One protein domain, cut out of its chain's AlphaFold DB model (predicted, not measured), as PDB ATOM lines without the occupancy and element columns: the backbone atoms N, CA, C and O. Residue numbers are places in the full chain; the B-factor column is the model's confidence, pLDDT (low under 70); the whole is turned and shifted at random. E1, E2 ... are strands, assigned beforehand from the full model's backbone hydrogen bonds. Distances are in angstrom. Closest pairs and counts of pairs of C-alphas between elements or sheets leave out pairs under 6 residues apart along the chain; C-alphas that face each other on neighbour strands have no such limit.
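AT A GLANCE: This is residues 349 to 490 of the 490 residues of an uncharacterized protein of Candidatus Sulfopaludibacter sp. SbA4 (UniProt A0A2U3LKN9). This is a sandwich of two twisted sheets, six strands (E2, E11, E10, E4, E5, E6) face to face with five (E1, E3, E9, E8, E7), the strands of the one at 22 degrees to those of the other. The chain changes sheet five times, and the long loop of residues 408 to 425 leads from E6 in the one sheet to E7 in the other. The printed part has 142 residues with eleven named strands, E1 to E11 in order along the chain, and no named helix; the class is all strand, with 81 residues in named elements. The six-strand sheet runs E2 E11 E10 E4 E5 E6 and is mixed; the other runs E1 E3 E9 E8 E7, all antiparallel. The whole is compact, with a radius of gyration of the C-alphas of 13.8 A and spans of 41 by 29 by 26 A.

HOW THE PARTS SIT: Begin at E1, residues 349 to 353, an edge strand antiparallel to E3, residues 361 to 369; look there for N 350 and O 367, 2.8 A apart and within hydrogen-bond range. E1 runs on into E2, residues 356 to 358, across a break of 2 residues, at 42 degrees. E2 is an edge strand of the other sheet and is parallel to E11, residues 482 to 489, at 21 degrees; N 488 and O 357 are 2.9 A apart. Along E3 you meet E9, residues 447 to 456, antiparallel at 160 degrees, with N 366 and O 450 2.8 A apart. Next come E4, residues 377 to 385, E5, residues 394 to 399, and E6, residues 404 to 407, a meander, each strand the antiparallel neighbour of the one before. In the hairpin of E4 and E5, at 174 degrees, N 396 and O 382 are 2.8 A apart; in that of E5 and E6, N 406 and O 397 are 2.8 A apart. E7, residues 426 to 428, E8, residues 432 to 444, and E9 form a second meander. N 434 and O 427, 2.8 A apart, are within hydrogen-bond range across E7 and E8, and N 442 and O 449, 2.9 A apart, are within hydrogen-bond range across E8 and E9. E8 bends by 72 degrees at residue 437. E10, residues 462 to 472, is antiparallel to E4 at 168 degrees, with N 467 and O 383 2.8 A apart, and forms a hairpin with E11, where N 464 and O 487 are 2.8 A apart. Between the sheets, the closest C-alphas of E1 and E10 are those of Pro 349 and Ala 469, 5.9 A apart; those of E6 and E7 are Leu 407 and Gln 427, 6.7 A apart. E4 and E9 are near each other, with 6 pairs of C-alphas within 10 A, while E2 and E7 are apart.

IN THESE COORDINATES: Find C-alpha 349 at (-16.473, 0.943, 45.613), where E1 begins. E3 then covers 26.3 A from C-alpha 361 to C-alpha 369, and E4 covers 23.8 A, beginning at C-alpha 377, (-16.497, 11.685, 48.033). E8, the longest strand by residues, spans 28.7 A, E9 27.7 A and E10 32.8 A. E11 spans 20.0 A and ends at C-alpha 489, (-4.194, -6.601, 27.836).

THE WHOLE: The two C-alphas farthest apart are those of Lys 372 and Ala 458, 41.3 A. The printed part has no cut and ends at residue 490, the chain's last. The link from E6 to E7, 18 residues, is long; residues 404 to 405 of E6 pair with residues 419 to 420, antiparallel. The mean pLDDT of the printed part is 96.1, and no printed residue is under 70.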
ATOM      1  N   PRO A 349     -16.342   1.334  47.007       94.62
ATOM      2  CA  PRO A 349     -16.473   0.943  45.613       94.62
ATOM      3  C   PRO A 349     -17.712   0.064  45.403       94.62
ATOM      4  O   PRO A 349     -18.005  -0.802  46.222       94.62
ATOM      5  N   GLY A 350     -18.429   0.292  44.307       93.00
ATOM      6  CA  GLY A 350     -19.597  -0.488  43.910       93.00
ATOM      7  C   GLY A 350     -19.219  -1.599  42.938       93.00
ATOM      8  O   GLY A 350     -18.935  -2.724  43.335       93.00
ATOM      9  N   ALA A 351     -19.221  -1.282  41.646       94.06
ATOM     10  CA  ALA A 351     -18.966  -2.231  40.569       94.06
ATOM     11  C   ALA A 351     -18.036  -1.643  39.501       94.06
ATOM     12  O   ALA A 351     -17.862  -0.427  39.399       94.06
ATOM     13  N   VAL A 352     -17.476  -2.531  38.677       97.38
ATOM     14  CA  VAL A 352     -16.800  -2.178  37.427       97.38
ATOM     15  C   VAL A 352     -17.472  -2.893  36.259       97.38
ATOM     16  O   VAL A 352     -17.797  -4.077  36.350       97.38
ATOM     17  N   ASN A 353     -17.686  -2.173  35.161       97.31
ATOM     18  CA  ASN A 353     -18.221  -2.707  33.918       97.31
ATOM     19  C   ASN A 353     -17.317  -2.325  32.730       97.31
ATOM     20  O   ASN A 353     -17.048  -1.137  32.563       97.31
ATOM     21  N   PRO A 354     -16.887  -3.279  31.889       97.44
ATOM     22  CA  PRO A 354     -17.059  -4.722  32.059       97.44
ATOM     23  C   PRO A 354     -16.228  -5.254  33.247       97.44
ATOM     24  O   PRO A 354     -15.092  -4.817  33.439       97.44
ATOM     25  N   PRO A 355     -16.747  -6.215  34.038       95.00
ATOM     26  CA  PRO A 355     -15.990  -6.800  35.147       95.00
ATOM     27  C   PRO A 355     -14.909  -7.786  34.682       95.00
ATOM     28  O   PRO A 355     -13.951  -8.065  35.403       95.00
ATOM     29  N   ARG A 356     -15.035  -8.284  33.446       95.19
ATOM     30  CA  ARG A 356     -14.018  -9.056  32.733       95.19
ATOM     31  C   ARG A 356     -14.009  -8.667  31.262       95.19
ATOM     32  O   ARG A 356     -15.069  -8.567  30.654       95.19
ATOM     33  N   GLY A 357     -12.824  -8.542  30.675       94.81
ATOM     34  CA  GLY A 357     -12.675  -8.434  29.226       94.81
ATOM     35  C   GLY A 357     -11.234  -8.604  28.754       94.81
ATOM     36  O   GLY A 357     -10.345  -8.976  29.529       94.81
ATOM     37  N   SER A 358     -11.018  -8.368  27.466       95.31
ATOM     38  CA  SER A 358      -9.713  -8.464  26.819       95.31
ATOM     39  C   SER A 358      -9.601  -7.475  25.667       95.31
ATOM     40  O   SER A 358     -10.585  -7.233  24.970       95.31
ATOM     41  N   GLY A 359      -8.397  -6.964  25.439       96.31
ATOM     42  CA  GLY A 359      -8.078  -6.092  24.313       96.31
ATOM     43  C   GLY A 359      -7.008  -5.061  24.662       96.31
ATOM     44  O   GLY A 359      -6.670  -4.855  25.830       96.31
ATOM     45  N   SER A 360      -6.503  -4.381  23.637       96.88
ATOM     46  CA  SER A 360      -5.560  -3.264  23.771       96.88
ATOM     47  C   SER A 360      -6.239  -1.945  24.168       96.88
ATOM     48  O   SER A 360      -5.563  -0.962  24.455       96.88
ATOM     49  N   ALA A 361      -7.574  -1.907  24.211       97.25
ATOM     50  CA  ALA A 361      -8.362  -0.744  24.603       97.25
ATOM     51  C   ALA A 361      -9.709  -1.157  25.206       97.25
ATOM     52  O   ALA A 361     -10.219  -2.240  24.916       97.25
ATOM     53  N   GLY A 362     -10.307  -0.281  26.011       96.75
ATOM     54  CA  GLY A 362     -11.627  -0.498  26.596       96.75
ATOM     55  C   GLY A 362     -12.211   0.769  27.216       96.75
ATOM     56  O   GLY A 362     -11.480   1.686  27.587       96.75
ATOM     57  N   ILE A 363     -13.538   0.806  27.335       98.31
ATOM     58  CA  ILE A 363     -14.255   1.813  28.123       98.31
ATOM     59  C   ILE A 363     -14.732   1.132  29.402       98.31
ATOM     60  O   ILE A 363     -15.430   0.120  29.343       98.31
ATOM     61  N   PHE A 364     -14.339   1.693  30.540       98.50
ATOM     62  CA  PHE A 364     -14.619   1.147  31.859       98.50
ATOM     63  C   PHE A 364     -15.518   2.097  32.633       98.50
ATOM     64  O   PHE A 364     -15.210   3.279  32.751       98.50
ATOM     65  N   THR A 365     -16.599   1.577  33.196       98.56
ATOM     66  CA  THR A 365     -17.477   2.311  34.104       98.56
ATOM     67  C   THR A 365     -17.283   1.789  35.517       98.56
ATOM     68  O   THR A 365     -17.437   0.596  35.766       98.56
ATOM     69  N   PHE A 366     -16.975   2.692  36.439       98.56
ATOM     70  CA  PHE A 366     -16.782   2.442  37.860       98.56
ATOM     71  C   PHE A 366     -17.878   3.145  38.648       98.56
ATOM     72  O   PHE A 366     -18.162   4.314  38.387       98.56
ATOM     73  N   THR A 367     -18.459   2.470  39.634       97.75
ATOM     74  CA  THR A 367     -19.372   3.106  40.588       97.75
ATOM     75  C   THR A 367     -18.753   3.167  41.976       97.75
ATOM     76  O   THR A 367     -18.029   2.263  42.392       97.75
ATOM     77  N   PHE A 368     -19.040   4.245  42.696       97.62
ATOM     78  CA  PHE A 368     -18.608   4.477  44.070       97.62
ATOM     79  C   PHE A 368     -19.800   4.987  44.868       97.62
ATOM     80  O   PHE A 368     -20.480   5.910  44.422       97.62
ATOM     81  N   LEU A 369     -20.055   4.378  46.018       94.94
ATOM     82  CA  LEU A 369     -21.161   4.706  46.900       94.94
ATOM     83  C   LEU A 369     -20.682   5.526  48.094       94.94
ATOM     84  O   LEU A 369     -19.640   5.221  48.681       94.94
ATOM     85  N   ASP A 370     -21.489   6.508  48.477       94.88
ATOM     86  CA  ASP A 370     -21.364   7.194  49.753       94.88
ATOM     87  C   ASP A 370     -22.743   7.499  50.353       94.88
ATOM     88  O   ASP A 370     -23.551   8.203  49.754       94.88
ATOM     89  N   THR A 371     -23.009   6.976  51.551       93.50
ATOM     90  CA  THR A 371     -24.267   7.162  52.300       93.50
ATOM     91  C   THR A 371     -24.536   8.603  52.743       93.50
ATOM     92  O   THR A 371     -25.653   8.911  53.148       93.50
ATOM     93  N   LYS A 372     -23.534   9.491  52.699       93.69
ATOM     94  CA  LYS A 372     -23.707  10.936  52.922       93.69
ATOM     95  C   LYS A 372     -23.952  11.706  51.619       93.69
ATOM     96  O   LYS A 372     -24.037  12.934  51.636       93.69
ATOM     97  N   GLY A 373     -24.084  10.989  50.506       95.00
ATOM     98  CA  GLY A 373     -24.249  11.518  49.164       95.00
ATOM     99  C   GLY A 373     -22.942  11.505  48.374       95.00
ATOM    100  O   GLY A 373     -21.853  11.653  48.926       95.00
ATOM    101  N   TRP A 374     -23.025  11.381  47.046       96.00
ATOM    102  CA  TRP A 374     -21.835  11.302  46.180       96.00
ATOM    103  C   TRP A 374     -20.917  12.533  46.280       96.00
ATOM    104  O   TRP A 374     -19.724  12.452  45.979       96.00
ATOM    105  N   GLN A 375     -21.459  13.682  46.697       96.38
ATOM    106  CA  GLN A 375     -20.701  14.901  46.967       96.38
ATOM    107  C   GLN A 375     -19.919  14.861  48.286       96.38
ATOM    108  O   GLN A 375     -19.238  15.840  48.587       96.38
ATOM    109  N   ASP A 376     -19.991  13.794  49.077       96.00
ATOM    110  CA  ASP A 376     -19.074  13.590  50.199       96.00
ATOM    111  C   ASP A 376     -17.775  12.909  49.748       96.00
ATOM    112  O   ASP A 376     -16.768  13.014  50.431       96.00
ATOM    113  N   LEU A 377     -17.722  12.306  48.553       97.06
ATOM    114  CA  LEU A 377     -16.497  11.685  48.033       97.06
ATOM    115  C   LEU A 377     -15.414  12.732  47.740       97.06
ATOM    116  O   LEU A 377     -15.661  13.737  47.072       97.06
ATOM    117  N   GLY A 378     -14.188  12.488  48.192       96.56
ATOM    118  CA  GLY A 378     -13.017  13.305  47.883       96.56
ATOM    119  C   GLY A 378     -12.313  12.788  46.636       96.56
ATOM    120  O   GLY A 378     -12.427  13.354  45.546       96.56
ATOM    121  N   VAL A 379     -11.610  11.666  46.798       97.12
ATOM    122  CA  VAL A 379     -10.841  11.018  45.731       97.12
ATOM    123  C   VAL A 379     -11.274   9.570  45.577       97.12
ATOM    124  O   VAL A 379     -11.294   8.806  46.543       97.12
ATOM    125  N   VAL A 380     -11.536   9.168  44.337       98.31
ATOM    126  CA  VAL A 380     -11.721   7.760  43.975       98.31
ATOM    127  C   VAL A 380     -10.563   7.300  43.099       98.31
ATOM    128  O   VAL A 380     -10.078   8.031  42.237       98.31
ATOM    129  N   ASN A 381     -10.081   6.093  43.362       98.38
ATOM    130  CA  ASN A 381      -8.883   5.540  42.751       98.38
ATOM    131  C   ASN A 381      -9.233   4.297  41.942       98.38
ATOM    132  O   ASN A 381     -10.056   3.483  42.370       98.38
ATOM    133  N   VAL A 382      -8.553   4.136  40.812       98.62
ATOM    134  CA  VAL A 382      -8.579   2.931  39.980       98.62
ATOM    135  C   VAL A 382      -7.138   2.540  39.694       98.62
ATOM    136  O   VAL A 382      -6.380   3.341  39.158       98.62
ATOM    137  N   LEU A 383      -6.756   1.314  40.028       98.56
ATOM    138  CA  LEU A 383      -5.436   0.762  39.757       98.56
ATOM    139  C   LEU A 383      -5.605  -0.519  38.950       98.56
ATOM    140  O   LEU A 383      -6.167  -1.497  39.437       98.56
ATOM    141  N   ILE A 384      -5.116  -0.513  37.712       98.38
ATOM    142  CA  ILE A 384      -5.062  -1.703  36.863       98.38
ATOM    143  C   ILE A 384      -3.619  -2.190  36.851       98.38
ATOM    144  O   ILE A 384      -2.747  -1.511  36.303       98.38
ATOM    145  N   ASN A 385      -3.366  -3.339  37.482       96.50
ATOM    146  CA  ASN A 385      -2.052  -3.986  37.544       96.50
ATOM    147  C   ASN A 385      -2.176  -5.463  37.983       96.50
ATOM    148  O   ASN A 385      -3.261  -5.931  38.319       96.50
ATOM    149  N   ASN A 386      -1.080  -6.222  37.992       89.56
ATOM    150  CA  ASN A 386      -1.061  -7.617  38.464       89.56
ATOM    151  C   ASN A 386      -1.260  -7.733  39.981       89.56
ATOM    152  O   ASN A 386      -1.854  -8.692  40.470       89.56
ATOM    153  N   PHE A 387      -0.774  -6.738  40.719       90.06
ATOM    154  CA  PHE A 387      -0.810  -6.660  42.174       90.06
ATOM    155  C   PHE A 387      -1.178  -5.241  42.585       90.06
ATOM    156  O   PHE A 387      -1.184  -4.330  41.758       90.06
ATOM    157  N   LEU A 388      -1.458  -5.043  43.869       92.44
ATOM    158  CA  LEU A 388      -1.732  -3.722  44.415       92.44
ATOM    159  C   LEU A 388      -0.435  -2.903  44.555       92.44
ATOM    160  O   LEU A 388       0.093  -2.724  45.649       92.44
ATOM    161  N   ASP A 389       0.090  -2.445  43.419       95.31
ATOM    162  CA  ASP A 389       1.334  -1.686  43.286       95.31
ATOM    163  C   ASP A 389       1.159  -0.591  42.229       95.31
ATOM    164  O   ASP A 389       0.688  -0.854  41.119       95.31
ATOM    165  N   ALA A 390       1.522   0.637  42.595       96.12
ATOM    166  CA  ALA A 390       1.429   1.821  41.747       96.12
ATOM    167  C   ALA A 390       2.558   1.908  40.706       96.12
ATOM    168  O   ALA A 390       2.431   2.647  39.731       96.12
ATOM    169  N   ARG A 391       3.668   1.191  40.915       97.56
ATOM    170  CA  ARG A 391       4.804   1.173  39.989       97.56
ATOM    171  C   ARG A 391       4.421   0.419  38.725       97.56
ATOM    172  O   ARG A 391       3.876  -0.681  38.804       97.56
ATOM    173  N   GLN A 392       4.767   0.996  37.577       96.69
ATOM    174  CA  GLN A 392       4.493   0.426  36.258       96.69
ATOM    175  C   GLN A 392       3.028  -0.032  36.132       96.69
ATOM    176  O   GLN A 392       2.745  -1.158  35.721       96.69
ATOM    177  N   ALA A 393       2.098   0.831  36.541       98.12
ATOM    178  CA  ALA A 393       0.672   0.549  36.583       98.12
ATOM    179  C   ALA A 393      -0.127   1.603  35.818       98.12
ATOM    180  O   ALA A 393       0.282   2.755  35.676       98.12
ATOM    181  N   CYS A 394      -1.343   1.236  35.420       98.44
ATOM    182  CA  CYS A 394      -2.349   2.225  35.059       98.44
ATOM    183  C   CYS A 394      -3.100   2.637  36.333       98.44
ATOM    184  O   CYS A 394      -4.124   2.042  36.678       98.44
ATOM    185  N   TYR A 395      -2.545   3.599  37.078       98.69
ATOM    186  CA  TYR A 395      -3.159   4.122  38.301       98.69
ATOM    187  C   TYR A 395      -3.752   5.511  38.045       98.69
ATOM    188  O   TYR A 395      -3.041   6.490  37.824       98.69
ATOM    189  N   LEU A 396      -5.080   5.566  38.100       98.62
ATOM    190  CA  LEU A 396      -5.906   6.753  38.006       98.62
ATOM    191  C   LEU A 396      -6.399   7.234  39.377       98.62
ATOM    192  O   LEU A 396      -6.860   6.437  40.199       98.62
ATOM    193  N   ALA A 397      -6.401   8.548  39.578       98.25
ATOM    194  CA  ALA A 397      -7.020   9.203  40.723       98.25
ATOM    195  C   ALA A 397      -7.970  10.299  40.232       98.25
ATOM    196  O   ALA A 397      -7.538  11.278  39.628       98.25
ATOM    197  N   TYR A 398      -9.270  10.142  40.476       98.38
ATOM    198  CA  TYR A 398     -10.267  11.160  40.166       98.38
ATOM    199  C   TYR A 398     -10.560  11.991  41.413       98.38
ATOM    200  O   TYR A 398     -11.057  11.463  42.410       98.38
ATOM    201  N   SER A 399     -10.259  13.288  41.348       97.44
ATOM    202  CA  SER A 399     -10.661  14.253  42.368       97.44
ATOM    203  C   SER A 399     -12.058  14.758  42.044       97.44
ATOM    204  O   SER A 399     -12.248  15.540  41.110       97.44
ATOM    205  N   ARG A 400     -13.040  14.320  42.832       96.44
ATOM    206  CA  ARG A 400     -14.431  14.748  42.688       96.44
ATOM    207  C   ARG A 400     -14.609  16.258  42.899       96.44
ATOM    208  O   ARG A 400     -15.250  16.854  42.037       96.44
ATOM    209  N   PRO A 401     -14.073  16.915  43.954       95.94
ATOM    210  CA  PRO A 401     -14.297  18.350  44.154       95.94
ATOM    211  C   PRO A 401     -13.648  19.220  43.069       95.94
ATOM    212  O   PRO A 401     -14.152  20.302  42.786       95.94
ATOM    213  N   LEU A 402     -12.562  18.751  42.441       95.44
ATOM    214  CA  LEU A 402     -11.909  19.465  41.337       95.44
ATOM    215  C   LEU A 402     -12.472  19.083  39.960       95.44
ATOM    216  O   LEU A 402     -12.246  19.813  39.000       95.44
ATOM    217  N   ASN A 403     -13.190  17.960  39.857       95.44
ATOM    218  CA  ASN A 403     -13.613  17.345  38.596       95.44
ATOM    219  C   ASN A 403     -12.433  17.122  37.623       95.44
ATOM    220  O   ASN A 403     -12.503  17.435  36.434       95.44
ATOM    221  N   VAL A 404     -11.322  16.596  38.151       96.75
ATOM    222  CA  VAL A 404     -10.091  16.327  37.392       96.75
ATOM    223  C   VAL A 404      -9.650  14.885  37.606       96.75
ATOM    224  O   VAL A 404      -9.617  14.395  38.738       96.75
ATOM    225  N   LEU A 405      -9.289  14.212  36.511       98.44
ATOM    226  CA  LEU A 405      -8.714  12.871  36.522       98.44
ATOM    227  C   LEU A 405      -7.197  12.949  36.351       98.44
ATOM    228  O   LEU A 405      -6.703  13.577  35.420       98.44
ATOM    229  N   TYR A 406      -6.457  12.283  37.223       98.62
ATOM    230  CA  TYR A 406      -5.004  12.203  37.168       98.62
ATOM    231  C   TYR A 406      -4.566  10.778  36.838       98.62
ATOM    232  O   TYR A 406      -5.191   9.821  37.290       98.62
ATOM    233  N   LEU A 407      -3.469  10.654  36.092       98.69
ATOM    234  CA  LEU A 407      -2.716   9.413  35.899       98.69
ATOM    235  C   LEU A 407      -1.398   9.532  36.671       98.69
ATOM    236  O   LEU A 407      -0.813  10.612  36.708       98.69
ATOM    237  N   LEU A 408      -0.923   8.458  37.295       98.56
ATOM    238  CA  LEU A 408       0.386   8.456  37.950       98.56
ATOM    239  C   LEU A 408       1.521   8.173  36.955       98.56
ATOM    240  O   LEU A 408       1.355   7.473  35.955       98.56
ATOM    241  N   ASN A 409       2.703   8.708  37.261       98.19
ATOM    242  CA  ASN A 409       3.934   8.396  36.538       98.19
ATOM    243  C   ASN A 409       4.341   6.915  36.695       98.19
ATOM    244  O   ASN A 409       3.872   6.218  37.592       98.19
ATOM    245  N   ASP A 410       5.280   6.445  35.868       97.94
ATOM    246  CA  ASP A 410       5.737   5.042  35.876       97.94
ATOM    247  C   ASP A 410       6.330   4.590  37.226       97.94
ATOM    248  O   ASP A 410       6.282   3.410  37.574       97.94
ATOM    249  N   ALA A 411       6.884   5.524  38.005       98.00
ATOM    250  CA  ALA A 411       7.410   5.246  39.341       98.00
ATOM    251  C   ALA A 411       6.309   5.103  40.409       98.00
ATOM    252  O   ALA A 411       6.604   4.669  41.521       98.00
ATOM    253  N   GLY A 412       5.061   5.475  40.105       96.75
ATOM    254  CA  GLY A 412       3.954   5.474  41.059       96.75
ATOM    255  C   GLY A 412       4.099   6.510  42.181       96.75
ATOM    256  O   GLY A 412       3.500   6.347  43.239       96.75
ATOM    257  N   THR A 413       4.913   7.552  41.984       97.19
ATOM    258  CA  THR A 413       5.273   8.532  43.026       97.19
ATOM    259  C   THR A 413       4.668   9.915  42.823       97.19
ATOM    260  O   THR A 413       4.653  10.707  43.763       97.19
ATOM    261  N   ALA A 414       4.200  10.240  41.617       97.44
ATOM    262  CA  ALA A 414       3.692  11.569  41.292       97.44
ATOM    263  C   ALA A 414       2.500  11.508  40.333       97.44
ATOM    264  O   ALA A 414       2.440  10.650  39.450       97.44
ATOM    265  N   LEU A 415       1.580  12.462  40.493       98.06
ATOM    266  CA  LEU A 415       0.488  12.704  39.556       98.06
ATOM    267  C   LEU A 415       1.029  13.434  38.319       98.06
ATOM    268  O   LEU A 415       1.744  14.429  38.438       98.06
ATOM    269  N   LEU A 416       0.669  12.949  37.137       98.44
ATOM    270  CA  LEU A 416       0.845  13.657  35.871       98.44
ATOM    271  C   LEU A 416      -0.141  14.837  35.776       98.44
ATOM    272  O   LEU A 416      -1.054  14.932  36.603       98.44
ATOM    273  N   PRO A 417       0.010  15.753  34.798       97.88
ATOM    274  CA  PRO A 417      -0.935  16.848  34.611       97.88
ATOM    275  C   PRO A 417      -2.387  16.359  34.545       97.88
ATOM    276  O   PRO A 417      -2.692  15.336  33.932       97.88
ATOM    277  N   GLY A 418      -3.283  17.101  35.196       96.50
ATOM    278  CA  GLY A 418      -4.693  16.742  35.286       96.50
ATOM    279  C   GLY A 418      -5.388  16.725  33.926       96.50
ATOM    280  O   GLY A 418      -5.180  17.607  33.093       96.50
ATOM    281  N   LEU A 419      -6.245  15.729  33.721       96.81
ATOM    282  CA  LEU A 419      -7.082  15.571  32.543       96.81
ATOM    283  C   LEU A 419      -8.511  16.032  32.841       96.81
ATOM    284  O   LEU A 419      -9.149  15.568  33.790       96.81
ATOM    285  N   VAL A 420      -9.026  16.918  31.989       92.94
ATOM    286  CA  VAL A 420     -10.430  17.339  32.012       92.94
ATOM    287  C   VAL A 420     -11.288  16.267  31.341       92.94
ATOM    288  O   VAL A 420     -11.047  15.892  30.190       92.94
ATOM    289  N   LEU A 421     -12.300  15.782  32.059       94.12
ATOM    290  CA  LEU A 421     -13.265  14.806  31.554       94.12
ATOM    291  C   LEU A 421     -14.177  15.421  30.481       94.12
ATOM    292  O   LEU A 421     -14.508  16.603  30.546       94.12
ATOM    293  N   ASN A 422     -14.585  14.621  29.493       92.62
ATOM    294  CA  ASN A 422     -15.284  15.033  28.268       92.62
ATOM    295  C   ASN A 422     -14.503  16.042  27.396       92.62
ATOM    296  O   ASN A 422     -15.070  16.643  26.483       92.62
ATOM    297  N   GLY A 423     -13.211  16.252  27.672       90.75
ATOM    298  CA  GLY A 423     -12.320  17.098  26.875       90.75
ATOM    299  C   GLY A 423     -11.635  16.335  25.739       90.75
ATOM    300  O   GLY A 423     -11.703  15.117  25.659       90.75
ATOM    301  N   THR A 424     -10.915  17.029  24.859       92.19
ATOM    302  CA  THR A 424     -10.199  16.402  23.725       92.19
ATOM    303  C   THR A 424      -8.793  15.890  24.068       92.19
ATOM    304  O   THR A 424      -8.136  15.300  23.215       92.19
ATOM    305  N   GLY A 425      -8.313  16.124  25.294       95.00
ATOM    306  CA  GLY A 425      -6.962  15.762  25.722       95.00
ATOM    307  C   GLY A 425      -6.776  14.276  26.042       95.00
ATOM    308  O   GLY A 425      -7.736  13.520  26.216       95.00
ATOM    309  N   THR A 426      -5.516  13.877  26.185       97.75
ATOM    310  CA  THR A 426      -5.100  12.561  26.682       97.75
ATOM    311  C   THR A 426      -4.026  12.714  27.757       97.75
ATOM    312  O   THR A 426      -3.382  13.759  27.852       97.75
ATOM    313  N   GLN A 427      -3.843  11.680  28.580       98.00
ATOM    314  CA  GLN A 427      -2.707  11.557  29.502       98.00
ATOM    315  C   GLN A 427      -2.165  10.133  29.464       98.00
ATOM    316  O   GLN A 427      -2.953   9.187  29.459       98.00
ATOM    317  N   SER A 428      -0.840   9.981  29.448       98.19
ATOM    318  CA  SER A 428      -0.180   8.697  29.195       98.19
ATOM    319  C   SER A 428       1.007   8.457  30.119       98.19
ATOM    320  O   SER A 428       1.754   9.379  30.439       98.19
ATOM    321  N   ASN A 429       1.216   7.192  30.471       97.94
ATOM    322  CA  ASN A 429       2.474   6.664  30.990       97.94
ATOM    323  C   ASN A 429       2.906   5.460  30.129       97.94
ATOM    324  O   ASN A 429       2.321   5.215  29.070       97.94
ATOM    325  N   SER A 430       3.915   4.695  30.551       97.81
ATOM    326  CA  SER A 430       4.418   3.576  29.745       97.81
ATOM    327  C   SER A 430       3.477   2.355  29.723       97.81
ATOM    328  O   SER A 430       3.748   1.397  28.996       97.81
ATOM    329  N   GLN A 431       2.368   2.358  30.480       98.19
ATOM    330  CA  GLN A 431       1.404   1.250  30.557       98.19
ATOM    331  C   GLN A 431       0.061   1.555  29.902       98.19
ATOM    332  O   GLN A 431      -0.513   0.677  29.252       98.19
ATOM    333  N   CYS A 432      -0.463   2.768  30.075       98.50
ATOM    334  CA  CYS A 432      -1.766   3.136  29.537       98.50
ATOM    335  C   CYS A 432      -1.865   4.607  29.137       98.50
ATOM    336  O   CYS A 432      -1.105   5.464  29.581       98.50
ATOM    337  N   THR A 433      -2.858   4.885  28.295       98.56
ATOM    338  CA  THR A 433      -3.293   6.229  27.927       98.56
ATOM    339  C   THR A 433      -4.775   6.393  28.229       98.56
ATOM    340  O   THR A 433      -5.599   5.586  27.794       98.56
ATOM    341  N   VAL A 434      -5.103   7.464  28.945       98.44
ATOM    342  CA  VAL A 434      -6.464   7.901  29.258       98.44
ATOM    343  C   VAL A 434      -6.966   8.839  28.168       98.44
ATOM    344  O   VAL A 434      -6.271   9.787  27.794       98.44
ATOM    345  N   ILE A 435      -8.181   8.595  27.679       98.06
ATOM    346  CA  ILE A 435      -8.801   9.339  26.581       98.06
ATOM    347  C   ILE A 435      -9.905  10.243  27.137       98.06
ATOM    348  O   ILE A 435     -10.968   9.761  27.534       98.06
ATOM    349  N   GLY A 436      -9.679  11.561  27.146       97.12
ATOM    350  CA  GLY A 436     -10.594  12.539  27.748       97.12
ATOM    351  C   GLY A 436     -11.998  12.514  27.142       97.12
ATOM    352  O   GLY A 436     -12.980  12.537  27.878       97.12
ATOM    353  N   VAL A 437     -12.105  12.363  25.817       96.88
ATOM    354  CA  VAL A 437     -13.394  12.418  25.098       96.88
ATOM    355  C   VAL A 437     -14.270  11.190  25.373       96.88
ATOM    356  O   VAL A 437     -15.478  11.225  25.175       96.88
ATOM    357  N   GLN A 438     -13.664  10.106  25.860       97.81
ATOM    358  CA  GLN A 438     -14.344   8.872  26.263       97.81
ATOM    359  C   GLN A 438     -14.503   8.760  27.784       97.81
ATOM    360  O   GLN A 438     -14.992   7.741  28.272       97.81
ATOM    361  N   SER A 439     -14.060   9.769  28.538       98.38
ATOM    362  CA  SER A 439     -14.045   9.737  29.996       98.38
ATOM    363  C   SER A 439     -14.989  10.789  30.566       98.38
ATOM    364  O   SER A 439     -14.947  11.948  30.167       98.38
ATOM    365  N   SER A 440     -15.831  10.404  31.519       98.25
ATOM    366  CA  SER A 440     -16.876  11.254  32.097       98.25
ATOM    367  C   SER A 440     -17.137  10.889  33.556       98.25
ATOM    368  O   SER A 440     -16.843   9.778  33.989       98.25
ATOM    369  N   ALA A 441     -17.688  11.821  34.331       97.94
ATOM    370  CA  ALA A 441     -18.140  11.562  35.691       97.94
ATOM    371  C   ALA A 441     -19.548  12.128  35.890       97.94
ATOM    372  O   ALA A 441     -19.849  13.233  35.438       97.94
ATOM    373  N   SER A 442     -20.409  11.372  36.565       97.19
ATOM    374  CA  SER A 442     -21.771  11.780  36.904       97.19
ATOM    375  C   SER A 442     -22.143  11.309  38.307       97.19
ATOM    376  O   SER A 442     -21.699  10.258  38.761       97.19
ATOM    377  N   GLY A 443     -22.949  12.100  39.010       96.00
ATOM    378  CA  GLY A 443     -23.434  11.774  40.349       96.00
ATOM    379  C   GLY A 443     -24.948  11.589  40.377       96.00
ATOM    380  O   GLY A 443     -25.683  12.400  39.815       96.00
ATOM    381  N   GLY A 444     -25.408  10.534  41.045       94.00
ATOM    382  CA  GLY A 444     -26.769  10.378  41.568       94.00
ATOM    383  C   GLY A 444     -26.736  10.414  43.099       94.00
ATOM    384  O   GLY A 444     -25.644  10.422  43.646       94.00
ATOM    385  N   GLN A 445     -27.888  10.418  43.785       93.00
ATOM    386  CA  GLN A 445     -28.012  10.647  45.246       93.00
ATOM    387  C   GLN A 445     -26.795  10.183  46.072       93.00
ATOM    388  O   GLN A 445     -26.018  11.028  46.511       93.00
ATOM    389  N   ASP A 446     -26.559   8.871  46.134       94.75
ATOM    390  CA  ASP A 446     -25.478   8.268  46.930       94.75
ATOM    391  C   ASP A 446     -24.390   7.619  46.065       94.75
ATOM    392  O   ASP A 446     -23.607   6.809  46.550       94.75
ATOM    393  N   THR A 447     -24.361   7.874  44.753       97.00
ATOM    394  CA  THR A 447     -23.484   7.137  43.828       97.00
ATOM    395  C   THR A 447     -22.801   8.051  42.824       97.00
ATOM    396  O   THR A 447     -23.454   8.716  42.024       97.00
ATOM    397  N   LEU A 448     -21.471   8.013  42.810       98.38
ATOM    398  CA  LEU A 448     -20.638   8.554  41.742       98.38
ATOM    399  C   LEU A 448     -20.387   7.465  40.695       98.38
ATOM    400  O   LEU A 448     -19.948   6.365  41.027       98.38
ATOM    401  N   THR A 449     -20.610   7.789  39.426       98.44
ATOM    402  CA  THR A 449     -20.253   6.961  38.272       98.44
ATOM    403  C   THR A 449     -19.116   7.629  37.508       98.44
ATOM    404  O   THR A 449     -19.260   8.758  37.047       98.44
ATOM    405  N   LEU A 450     -17.989   6.934  37.361       98.69
ATOM    406  CA  LEU A 450     -16.817   7.368  36.604       98.69
ATOM    407  C   LEU A 450     -16.649   6.454  35.388       98.69
ATOM    408  O   LEU A 450     -16.419   5.260  35.542       98.69
ATOM    409  N   THR A 451     -16.749   7.005  34.184       98.69
ATOM    410  CA  THR A 451     -16.441   6.304  32.934       98.69
ATOM    411  C   THR A 451     -15.069   6.739  32.439       98.69
ATOM    412  O   THR A 451     -14.770   7.930  32.444       98.69
ATOM    413  N   VAL A 452     -14.231   5.792  32.020       98.62
ATOM    414  CA  VAL A 452     -12.869   6.058  31.548       98.62
ATOM    415  C   VAL A 452     -12.583   5.260  30.281       98.62
ATOM    416  O   VAL A 452     -12.667   4.032  30.285       98.62
ATOM    417  N   GLY A 453     -12.205   5.955  29.209       98.44
ATOM    418  CA  GLY A 453     -11.643   5.336  28.009       98.44
ATOM    419  C   GLY A 453     -10.141   5.125  28.165       98.44
ATOM    420  O   GLY A 453      -9.405   6.085  28.409       98.44
ATOM    421  N   LEU A 454      -9.689   3.880  28.027       98.44
ATOM    422  CA  LEU A 454      -8.290   3.486  28.173       98.44
ATOM    423  C   LEU A 454      -7.779   2.779  26.922       98.44
ATOM    424  O   LEU A 454      -8.467   1.949  26.327       98.44
ATOM    425  N   THR A 455      -6.526   3.058  26.581       98.38
ATOM    426  CA  THR A 455      -5.699   2.231  25.692       98.38
ATOM    427  C   THR A 455      -4.474   1.765  26.466       98.38
ATOM    428  O   THR A 455      -3.978   2.477  27.341       98.38
ATOM    429  N   PHE A 456      -3.998   0.565  26.172       98.31
ATOM    430  CA  PHE A 456      -2.883  -0.081  26.850       98.31
ATOM    431  C   PHE A 456      -1.729  -0.306  25.879       98.31
ATOM    432  O   PHE A 456      -1.931  -0.517  24.683       98.31
ATOM    433  N   THR A 457      -0.505  -0.259  26.395       96.56
ATOM    434  CA  THR A 457       0.695  -0.521  25.600       96.56
ATOM    435  C   THR A 457       0.977  -2.024  25.518       96.56
ATOM    436  O   THR A 457       0.651  -2.784  26.432       96.56
ATOM    437  N   ALA A 458       1.659  -2.468  24.456       91.88
ATOM    438  CA  ALA A 458       2.048  -3.877  24.293       91.88
ATOM    439  C   ALA A 458       2.974  -4.382  25.422       91.88
ATOM    440  O   ALA A 458       2.916  -5.548  25.816       91.88
ATOM    441  N   ALA A 459       3.797  -3.490  25.991       91.00
ATOM    442  CA  ALA A 459       4.651  -3.792  27.144       91.00
ATOM    443  C   ALA A 459       3.843  -4.097  28.420       91.00
ATOM    444  O   ALA A 459       4.352  -4.730  29.339       91.00
ATOM    445  N   PHE A 460       2.574  -3.682  28.466       96.19
ATOM    446  CA  PHE A 460       1.658  -3.941  29.567       96.19
ATOM    447  C   PHE A 460       0.715  -5.129  29.307       96.19
ATOM    448  O   PHE A 460      -0.288  -5.268  30.006       96.19
ATOM    449  N   SER A 461       1.053  -6.016  28.367       93.94
ATOM    450  CA  SER A 461       0.284  -7.224  28.034       93.94
ATOM    451  C   SER A 461       0.158  -8.237  29.182       93.94
ATOM    452  O   SER A 461       0.995  -8.330  30.088       93.94
ATOM    453  N   GLY A 462      -0.921  -9.020  29.144       93.19
ATOM    454  CA  GLY A 462      -1.243 -10.058  30.123       93.19
ATOM    455  C   GLY A 462      -2.449  -9.729  31.006       93.19
ATOM    456  O   GLY A 462      -3.093  -8.687  30.879       93.19
ATOM    457  N   ASN A 463      -2.777 -10.659  31.902       95.06
ATOM    458  CA  ASN A 463      -3.915 -10.530  32.813       95.06
ATOM    459  C   ASN A 463      -3.623  -9.512  33.917       95.06
ATOM    460  O   ASN A 463      -2.651  -9.671  34.648       95.06
ATOM    461  N   ARG A 464      -4.488  -8.506  34.062       96.62
ATOM    462  CA  ARG A 464      -4.458  -7.475  35.105       96.62
ATOM    463  C   ARG A 464      -5.681  -7.588  36.002       96.62
ATOM    464  O   ARG A 464      -6.761  -7.956  35.542       96.62
ATOM    465  N   VAL A 465      -5.520  -7.215  37.264       97.44
ATOM    466  CA  VAL A 465      -6.614  -7.002  38.211       97.44
ATOM    467  C   VAL A 465      -6.946  -5.515  38.240       97.44
ATOM    468  O   VAL A 465      -6.061  -4.664  38.158       97.44
ATOM    469  N   ILE A 466      -8.234  -5.210  38.339       98.12
ATOM    470  CA  ILE A 466      -8.764  -3.860  38.471       98.12
ATOM    471  C   ILE A 466      -9.122  -3.654  39.941       98.12
ATOM    472  O   ILE A 466     -10.122  -4.186  40.432       98.12
ATOM    473  N   TYR A 467      -8.284  -2.890  40.631       97.81
ATOM    474  CA  TYR A 467      -8.489  -2.489  42.013       97.81
ATOM    475  C   TYR A 467      -9.108  -1.099  42.078       97.81
ATOM    476  O   TYR A 467      -8.731  -0.203  41.324       97.81
ATOM    477  N   THR A 468     -10.028  -0.894  43.010       97.69
ATOM    478  CA  THR A 468     -10.673   0.398  43.234       97.69
ATOM    479  C   THR A 468     -10.693   0.747  44.714       97.69
ATOM    480  O   THR A 468     -10.690  -0.131  45.578       97.69
ATOM    481  N   ALA A 469     -10.679   2.043  45.014       97.06
ATOM    482  CA  ALA A 469     -10.797   2.550  46.377       97.06
ATOM    483  C   ALA A 469     -11.497   3.909  46.383       97.06
ATOM    484  O   ALA A 469     -11.322   4.703  45.459       97.06
ATOM    485  N   ALA A 470     -12.236   4.199  47.449       97.00
ATOM    486  CA  ALA A 470     -12.879   5.482  47.686       97.00
ATOM    487  C   ALA A 470     -12.383   6.107  48.995       97.00
ATOM    488  O   ALA A 470     -12.057   5.407  49.962       97.00
ATOM    489  N   ARG A 471     -12.319   7.438  49.003       95.56
ATOM    490  CA  ARG A 471     -12.062   8.275  50.175       95.56
ATOM    491  C   ARG A 471     -13.074   9.407  50.214       95.56
ATOM    492  O   ARG A 471     -13.426   9.940  49.158       95.56
ATOM    493  N   ASP A 472     -13.531   9.751  51.409       93.19
ATOM    494  CA  ASP A 472     -14.391  10.914  51.611       93.19
ATOM    495  C   ASP A 472     -13.584  12.219  51.482       93.19
ATOM    496  O   ASP A 472     -12.359  12.228  51.377       93.19
ATOM    497  N   ASN A 473     -14.279  13.346  51.405       91.69
ATOM    498  CA  ASN A 473     -13.695  14.655  51.128       91.69
ATOM    499  C   ASN A 473     -12.942  15.232  52.333       91.69
ATOM    500  O   ASN A 473     -12.142  16.150  52.178       91.69
ATOM    501  N   ALA A 474     -13.214  14.705  53.525       88.81
ATOM    502  CA  ALA A 474     -12.504  15.049  54.748       88.81
ATOM    503  C   ALA A 474     -11.245  14.187  54.971       88.81
ATOM    504  O   ALA A 474     -10.551  14.406  55.962       88.81
ATOM    505  N   ASP A 475     -10.984  13.202  54.097       83.81
ATOM    506  CA  ASP A 475      -9.979  12.143  54.273       83.81
ATOM    507  C   ASP A 475     -10.106  11.394  55.622       83.81
ATOM    508  O   ASP A 475      -9.150  10.806  56.131       83.81
ATOM    509  N   ALA A 476     -11.305  11.397  56.208       83.62
ATOM    510  CA  ALA A 476     -11.609  10.760  57.482       83.62
ATOM    511  C   ALA A 476     -11.968   9.277  57.308       83.62
ATOM    512  O   ALA A 476     -11.703   8.476  58.205       83.62
ATOM    513  N   ASN A 477     -12.555   8.904  56.166       88.81
ATOM    514  CA  ASN A 477     -12.993   7.540  55.881       88.81
ATOM    515  C   ASN A 477     -12.448   7.049  54.536       88.81
ATOM    516  O   ASN A 477     -12.502   7.740  53.517       88.81
ATOM    517  N   SER A 478     -11.959   5.806  54.517       91.50
ATOM    518  CA  SER A 478     -11.521   5.127  53.298       91.50
ATOM    519  C   SER A 478     -12.043   3.700  53.244       91.50
ATOM    520  O   SER A 478     -12.019   2.981  54.240       91.50
ATOM    521  N   SER A 479     -12.435   3.266  52.046       92.94
ATOM    522  CA  SER A 479     -12.871   1.891  51.796       92.94
ATOM    523  C   SER A 479     -11.751   0.851  51.870       92.94
ATOM    524  O   SER A 479     -12.028  -0.349  51.870       92.94
ATOM    525  N   GLY A 480     -10.487   1.289  51.799       92.25
ATOM    526  CA  GLY A 480      -9.383   0.430  51.371       92.25
ATOM    527  C   GLY A 480      -9.517  -0.011  49.905       92.25
ATOM    528  O   GLY A 480     -10.477   0.333  49.211       92.25
ATOM    529  N   TRP A 481      -8.530  -0.760  49.417       94.31
ATOM    530  CA  TRP A 481      -8.510  -1.260  48.041       94.31
ATOM    531  C   TRP A 481      -9.308  -2.550  47.879       94.31
ATOM    532  O   TRP A 481      -9.220  -3.453  48.710       94.31
ATOM    533  N   GLN A 482     -10.042  -2.654  46.773       93.94
ATOM    534  CA  GLN A 482     -10.884  -3.803  46.462       93.94
ATOM    535  C   GLN A 482     -10.722  -4.253  45.015       93.94
ATOM    536  O   GLN A 482     -10.743  -3.428  44.110       93.94
ATOM    537  N   ALA A 483     -10.598  -5.561  44.786       95.44
ATOM    538  CA  ALA A 483     -10.538  -6.130  43.442       95.44
ATOM    539  C   ALA A 483     -11.949  -6.312  42.867       95.44
ATOM    540  O   ALA A 483     -12.692  -7.177  43.324       95.44
ATOM    541  N   LEU A 484     -12.326  -5.520  41.864       95.56
ATOM    542  CA  LEU A 484     -13.676  -5.568  41.286       95.56
ATOM    543  C   LEU A 484     -13.736  -6.220  39.906       95.56
ATOM    544  O   LEU A 484     -14.793  -6.708  39.514       95.56
ATOM    545  N   GLY A 485     -12.621  -6.281  39.181       96.56
ATOM    546  CA  GLY A 485     -12.595  -6.904  37.863       96.56
ATOM    547  C   GLY A 485     -11.211  -7.356  37.431       96.56
ATOM    548  O   GLY A 485     -10.224  -7.177  38.143       96.56
ATOM    549  N   THR A 486     -11.138  -7.939  36.240       97.12
ATOM    550  CA  THR A 486      -9.871  -8.296  35.591       97.12
ATOM    551  C   THR A 486      -9.909  -7.971  34.099       97.12
ATOM    552  O   THR A 486     -10.967  -7.982  33.475       97.12
ATOM    553  N   TRP A 487      -8.754  -7.714  33.494       97.44
ATOM    554  CA  TRP A 487      -8.641  -7.410  32.066       97.44
ATOM    555  C   TRP A 487      -7.424  -8.099  31.455       97.44
ATOM    556  O   TRP A 487      -6.352  -8.077  32.052       97.44
ATOM    557  N   THR A 488      -7.563  -8.700  30.273       96.56
ATOM    558  CA  THR A 488      -6.404  -9.202  29.510       96.56
ATOM    559  C   THR A 488      -5.951  -8.142  28.529       96.56
ATOM    560  O   THR A 488      -6.619  -7.908  27.522       96.56
ATOM    561  N   VAL A 489      -4.814  -7.513  28.798       96.69
ATOM    562  CA  VAL A 489      -4.194  -6.601  27.836       96.69
ATOM    563  C   VAL A 489      -3.561  -7.434  26.720       96.69
ATOM    564  O   VAL A 489      -2.789  -8.353  27.015       96.69
ATOM    565  N   GLN A 490      -3.919  -7.134  25.469       90.25
ATOM    566  CA  GLN A 490      -3.455  -7.826  24.259       90.25
ATOM    567  C   GLN A 490      -2.552  -6.940  23.414       90.25
ATOM    568  O   GLN A 490      -2.845  -5.723  23.341       90.25
TER     569      GLN A 490